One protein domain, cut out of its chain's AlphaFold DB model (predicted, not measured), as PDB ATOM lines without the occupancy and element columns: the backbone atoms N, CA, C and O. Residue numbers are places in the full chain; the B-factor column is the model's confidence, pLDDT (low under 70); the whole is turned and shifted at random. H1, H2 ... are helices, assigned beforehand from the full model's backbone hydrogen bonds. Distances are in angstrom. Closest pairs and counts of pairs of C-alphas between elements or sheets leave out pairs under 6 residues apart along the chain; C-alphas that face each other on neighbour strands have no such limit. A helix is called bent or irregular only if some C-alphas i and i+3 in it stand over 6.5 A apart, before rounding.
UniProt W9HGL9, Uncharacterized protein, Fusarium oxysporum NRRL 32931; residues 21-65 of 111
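AT A GLANCE: This is residues 21 to 65 of the 111 residues of an uncharacterized protein of Fusarium oxysporum NRRL 32931 (UniProt W9HGL9). One long helix, H2, sticks out freely from the rest, and a shorter helix, H1, lies well away from it. Between them a long link turns back beside H1 at residues 36 to 38 and then leads out to H2. The printed part has 45 residues with two named helices, H1 then H2, and no named strand; its class is all helix. It is only just extended, close to loose, with a radius of gyration of the C-alphas of 14.1 A, and flat, spanning 45 by 23 by 10 A.

IN THESE COORDINATES: H2, residues 43 to 65, is 34.1 A long and ends at C-alpha 65 (130.314, 162.229, 132.877). It is irregular, but only just: C-alphas 44 and 47 are 7.0 A apart. H1, residues 22 to 31, is 14.5 A long and begins at C-alpha 22 (117.083, 130.983, 160.522).

HOW THE PARTS SIT: H2 and H1 are apart, with no C-alpha of the one within 8 A of the other. Residues 30 to 35 and 39 to 65 stand free. Every O i to N i+4 pair is within hydrogen-bond range in H1, and 17 of 19 in H2.

THE WHOLE: The C-alphas of Ser 21 and His 65, the two farthest apart, are 45.4 A apart. The printed part has no cut. The link from H1 to H2, 11 residues, is long. Mean pLDDT of the printed part is 80.1; residues 40 to 45 are under 70.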
ATOM      1  N   SER A  21     116.954 127.100 157.557       86.88
ATOM      2  CA  SER A  21     117.136 127.496 158.946       86.88
ATOM      3  C   SER A  21     117.261 129.015 159.063       86.88
ATOM      4  O   SER A  21     117.679 129.721 158.145       86.88
ATOM      5  N   ARG A  22     116.935 129.547 160.244       84.75
ATOM      6  CA  ARG A  22     117.083 130.983 160.522       84.75
ATOM      7  C   ARG A  22     118.548 131.439 160.481       84.75
ATOM      8  O   ARG A  22     118.814 132.622 160.307       84.75
ATOM      9  N   GLU A  23     119.478 130.512 160.678       86.38
ATOM     10  CA  GLU A  23     120.918 130.755 160.611       86.38
ATOM     11  C   GLU A  23     121.375 130.912 159.161       86.38
ATOM     12  O   GLU A  23     122.008 131.918 158.858       86.38
ATOM     13  N   GLU A  24     120.954 130.020 158.259       86.00
ATOM     14  CA  GLU A  24     121.224 130.131 156.815       86.00
ATOM     15  C   GLU A  24     120.637 131.424 156.229       86.00
ATOM     16  O   GLU A  24     121.315 132.136 155.496       86.00
ATOM     17  N   VAL A  25     119.410 131.795 156.620       84.75
ATOM     18  CA  VAL A  25     118.777 133.066 156.204       84.75
ATOM     19  C   VAL A  25     119.599 134.279 156.662       84.75
ATOM     20  O   VAL A  25     119.727 135.264 155.937       84.75
ATOM     21  N   ARG A  26     120.186 134.227 157.863       84.38
ATOM     22  CA  ARG A  26     121.041 135.307 158.385       84.38
ATOM     23  C   ARG A  26     122.423 135.330 157.748       84.38
ATOM     24  O   ARG A  26     122.989 136.410 157.602       84.38
ATOM     25  N   GLU A  27     122.979 134.168 157.432       87.50
ATOM     26  CA  GLU A  27     124.249 134.052 156.722       87.50
ATOM     27  C   GLU A  27     124.129 134.639 155.315       87.50
ATOM     28  O   GLU A  27     124.949 135.481 154.954       87.50
ATOM     29  N   GLU A  28     123.040 134.329 154.609       84.75
ATOM     30  CA  GLU A  28     122.708 134.909 153.304       84.75
ATOM     31  C   GLU A  28     122.643 136.443 153.357       84.75
ATOM     32  O   GLU A  28     123.208 137.128 152.512       84.75
ATOM     33  N   GLY A  29     122.032 137.012 154.401       83.81
ATOM     34  CA  GLY A  29     121.979 138.469 154.579       83.81
ATOM     35  C   GLY A  29     123.343 139.114 154.858       83.81
ATOM     36  O   GLY A  29     123.515 140.313 154.643       83.81
ATOM     37  N   ARG A  30     124.333 138.344 155.330       81.75
ATOM     38  CA  ARG A  30     125.709 138.824 155.557       81.75
ATOM     39  C   ARG A  30     126.571 138.705 154.308       81.75
ATOM     40  O   ARG A  30     127.372 139.600 154.046       81.75
ATOM     41  N   THR A  31     126.449 137.601 153.576       85.44
ATOM     42  CA  THR A  31     127.202 137.349 152.338       85.44
ATOM     43  C   THR A  31     126.647 138.159 151.170       85.44
ATOM     44  O   THR A  31     127.410 138.632 150.325       85.44
ATOM     45  N   HIS A  32     125.334 138.388 151.163       80.69
ATOM     46  CA  HIS A  32     124.606 139.117 150.134       80.69
ATOM     47  C   HIS A  32     123.830 140.288 150.756       80.69
ATOM     48  O   HIS A  32     122.605 140.246 150.853       80.69
ATOM     49  N   PRO A  33     124.522 141.384 151.126       70.81
ATOM     50  CA  PRO A  33     123.916 142.518 151.837       70.81
ATOM     51  C   PRO A  33     122.835 143.256 151.033       70.81
ATOM     52  O   PRO A  33     122.047 143.998 151.602       70.81
ATOM     53  N   ASN A  34     122.778 143.045 149.715       72.56
ATOM     54  CA  ASN A  34     121.765 143.632 148.835       72.56
ATOM     55  C   ASN A  34     120.503 142.763 148.704       72.56
ATOM     56  O   ASN A  34     119.598 143.102 147.941       72.56
ATOM     57  N   VAL A  35     120.462 141.613 149.375       73.31
ATOM     58  CA  VAL A  35     119.311 140.712 149.394       73.31
ATOM     59  C   VAL A  35     118.637 140.873 150.747       73.31
ATOM     60  O   VAL A  35     119.303 140.927 151.776       73.31
ATOM     61  N   ASN A  36     117.306 140.944 150.753       78.00
ATOM     62  CA  ASN A  36     116.532 140.843 151.982       78.00
ATOM     63  C   ASN A  36     115.998 139.411 152.135       78.00
ATOM     64  O   ASN A  36     114.862 139.146 151.726       78.00
ATOM     65  N   PRO A  37     116.786 138.483 152.703       79.31
ATOM     66  CA  PRO A  37     116.385 137.088 152.828       79.31
ATOM     67  C   PRO A  37     115.263 136.902 153.860       79.31
ATOM     68  O   PRO A  37     114.515 135.933 153.780       79.31
ATOM     69  N   GLU A  38     115.099 137.836 154.807       77.56
ATOM     70  CA  GLU A  38     114.004 137.800 155.782       77.56
ATOM     71  C   GLU A  38     112.678 138.315 155.191       77.56
ATOM     72  O   GLU A  38     111.624 138.098 155.783       77.56
ATOM     73  N   GLY A  39     112.699 138.973 154.025       70.50
ATOM     74  CA  GLY A  39     111.497 139.453 153.329       70.50
ATOM     75  C   GLY A  39     110.781 140.629 154.010       70.50
ATOM     76  O   GLY A  39     109.728 141.061 153.542       70.50
ATOM     77  N   TYR A  40     111.347 141.179 155.087       67.31
ATOM     78  CA  TYR A  40     110.831 142.351 155.793       67.31
ATOM     79  C   TYR A  40     111.903 143.434 155.832       67.31
ATOM     80  O   TYR A  40     112.983 143.215 156.366       67.31
ATOM     81  N   LEU A  41     111.638 144.600 155.238       64.75
ATOM     82  CA  LEU A  41     112.453 145.791 155.489       64.75
ATOM     83  C   LEU A  41     111.771 146.643 156.567       64.75
ATOM     84  O   LEU A  41     110.543 146.791 156.585       64.75
ATOM     85  N   HIS A  42     112.561 147.212 157.474       65.31
ATOM     86  CA  HIS A  42     112.063 148.109 158.516       65.31
ATOM     87  C   HIS A  42     111.500 149.388 157.885       65.31
ATOM     88  O   HIS A  42     112.251 150.202 157.357       65.31
ATOM     89  N   LYS A  43     110.177 149.587 157.971       65.69
ATOM     90  CA  LYS A  43     109.449 150.695 157.317       65.69
ATOM     91  C   LYS A  43     110.051 152.084 157.550       65.69
ATOM     92  O   LYS A  43     109.968 152.927 156.668       65.69
ATOM     93  N   GLU A  44     110.650 152.308 158.715       67.94
ATOM     94  CA  GLU A  44     111.241 153.597 159.091       67.94
ATOM     95  C   GLU A  44     112.585 153.879 158.397       67.94
ATOM     96  O   GLU A  44     112.931 155.037 158.195       67.94
ATOM     97  N   GLY A  45     113.325 152.838 157.994       68.88
ATOM     98  CA  GLY A  45     114.636 152.959 157.344       68.88
ATOM     99  C   GLY A  45     114.598 152.883 155.815       68.88
ATOM    100  O   GLY A  45     115.492 153.417 155.169       68.88
ATOM    101  N   ILE A  46     113.546 152.287 155.232       72.81
ATOM    102  CA  ILE A  46     113.436 152.052 153.777       72.81
ATOM    103  C   ILE A  46     113.577 153.342 152.976       72.81
ATOM    104  O   ILE A  46     114.255 153.365 151.955       72.81
ATOM    105  N   MET A  47     112.916 154.414 153.415       71.75
ATOM    106  CA  MET A  47     112.943 155.675 152.675       71.75
ATOM    107  C   MET A  47     114.341 156.288 152.669       71.75
ATOM    108  O   MET A  47     114.774 156.777 151.630       71.75
ATOM    109  N   ASN A  48     115.054 156.207 153.794       79.00
ATOM    110  CA  ASN A  48     116.417 156.716 153.902       79.00
ATOM    111  C   ASN A  48     117.369 155.884 153.039       79.00
ATOM    112  O   ASN A  48     118.117 156.447 152.252       79.00
ATOM    113  N   GLU A  49     117.281 154.555 153.111       77.56
ATOM    114  CA  GLU A  49     118.129 153.647 152.332       77.56
ATOM    115  C   GLU A  49     117.889 153.780 150.820       77.56
ATOM    116  O   GLU A  49     118.835 153.850 150.035       77.56
ATOM    117  N   LEU A  50     116.627 153.885 150.393       77.62
ATOM    118  CA  LEU A  50     116.285 154.104 148.987       77.62
ATOM    119  C   LEU A  50     116.808 155.459 148.493       77.62
ATOM    120  O   LEU A  50     117.386 155.550 147.411       77.62
ATOM    121  N   GLN A  51     116.648 156.503 149.306       80.56
ATOM    122  CA  GLN A  51     117.135 157.839 148.982       80.56
ATOM    123  C   GLN A  51     118.672 157.893 148.945       80.56
ATOM    124  O   GLN A  51     119.249 158.541 148.070       80.56
ATOM    125  N   GLU A  52     119.357 157.178 149.834       84.38
ATOM    126  CA  GLU A  52     120.812 157.010 149.799       84.38
ATOM    127  C   GLU A  52     121.262 156.253 148.543       84.38
ATOM    128  O   GLU A  52     122.194 156.678 147.859       84.38
ATOM    129  N   ALA A  53     120.577 155.170 148.170       83.00
ATOM    130  CA  ALA A  53     120.883 154.432 146.949       83.00
ATOM    131  C   ALA A  53     120.726 155.308 145.694       83.00
ATOM    132  O   ALA A  53     121.587 155.290 144.809       83.00
ATOM    133  N   ASP A  54     119.666 156.113 145.627       83.69
ATOM    134  CA  ASP A  54     119.422 157.009 144.497       83.69
ATOM    135  C   ASP A  54     120.413 158.176 144.453       83.69
ATOM    136  O   ASP A  54     120.946 158.491 143.384       83.69
ATOM    137  N   THR A  55     120.748 158.777 145.597       85.50
ATOM    138  CA  THR A  55     121.786 159.822 145.651       85.50
ATOM    139  C   THR A  55     123.147 159.269 145.231       85.50
ATOM    140  O   THR A  55     123.818 159.887 144.404       85.50
ATOM    141  N   ASN A  56     123.521 158.075 145.694       87.38
ATOM    142  CA  ASN A  56     124.762 157.410 145.295       87.38
ATOM    143  C   ASN A  56     124.804 157.098 143.795       87.38
ATOM    144  O   ASN A  56     125.842 157.294 143.161       87.38
ATOM    145  N   ARG A  57     123.685 156.669 143.195       87.31
ATOM    146  CA  ARG A  57     123.591 156.467 141.738       87.31
ATOM    147  C   ARG A  57     123.813 157.766 140.971       87.31
ATOM    148  O   ARG A  57     124.600 157.773 140.029       87.31
ATOM    149  N   ILE A  58     123.161 158.854 141.384       88.19
ATOM    150  CA  ILE A  58     123.296 160.167 140.734       88.19
ATOM    151  C   ILE A  58     124.734 160.682 140.858       88.19
ATOM    152  O   ILE A  58     125.307 161.158 139.879       88.19
ATOM    153  N   ILE A  59     125.337 160.566 142.042       87.81
ATOM    154  CA  ILE A  59     126.729 160.968 142.282       87.81
ATOM    155  C   ILE A  59     127.675 160.142 141.407       87.81
ATOM    156  O   ILE A  59     128.538 160.714 140.743       87.81
ATOM    157  N   ALA A  60     127.497 158.819 141.354       87.88
ATOM    158  CA  ALA A  60     128.320 157.939 140.531       87.88
ATOM    159  C   ALA A  60     128.186 158.248 139.032       87.88
ATOM    160  O   ALA A  60     129.170 158.157 138.298       87.88
ATOM    161  N   ASP A  61     126.989 158.618 138.577       88.62
ATOM    162  CA  ASP A  61     126.754 158.997 137.187       88.62
ATOM    163  C   ASP A  61     127.433 160.328 136.839       88.62
ATOM    164  O   ASP A  61     128.159 160.414 135.845       88.62
ATOM    165  N   ARG A  62     127.317 161.335 137.713       86.75
ATOM    166  CA  ARG A  62     128.032 162.611 137.555       86.75
ATOM    167  C   ARG A  62     129.542 162.434 137.597       86.75
ATOM    168  O   ARG A  62     130.233 162.992 136.757       86.75
ATOM    169  N   MET A  63     130.070 161.592 138.487       86.94
ATOM    170  CA  MET A  63     131.509 161.292 138.529       86.94
ATOM    171  C   MET A  63     132.044 160.690 137.222       86.94
ATOM    172  O   MET A  63     133.230 160.847 136.939       86.94
ATOM    173  N   LYS A  64     131.206 159.999 136.438       85.81
ATOM    174  CA  LYS A  64     131.603 159.421 135.143       85.81
ATOM    175  C   LYS A  64     131.559 160.427 133.995       85.81
ATOM    176  O   LYS A  64     132.378 160.318 133.087       85.81
ATOM    177  N   HIS A  65     130.603 161.352 134.016       82.88
ATOM    178  CA  HIS A  65     130.314 162.229 132.877       82.88
ATOM    179  C   HIS A  65     130.827 163.662 133.055       82.88
ATOM    180  O   HIS A  65     131.092 164.335 132.063       82.88
TER     181      HIS A  65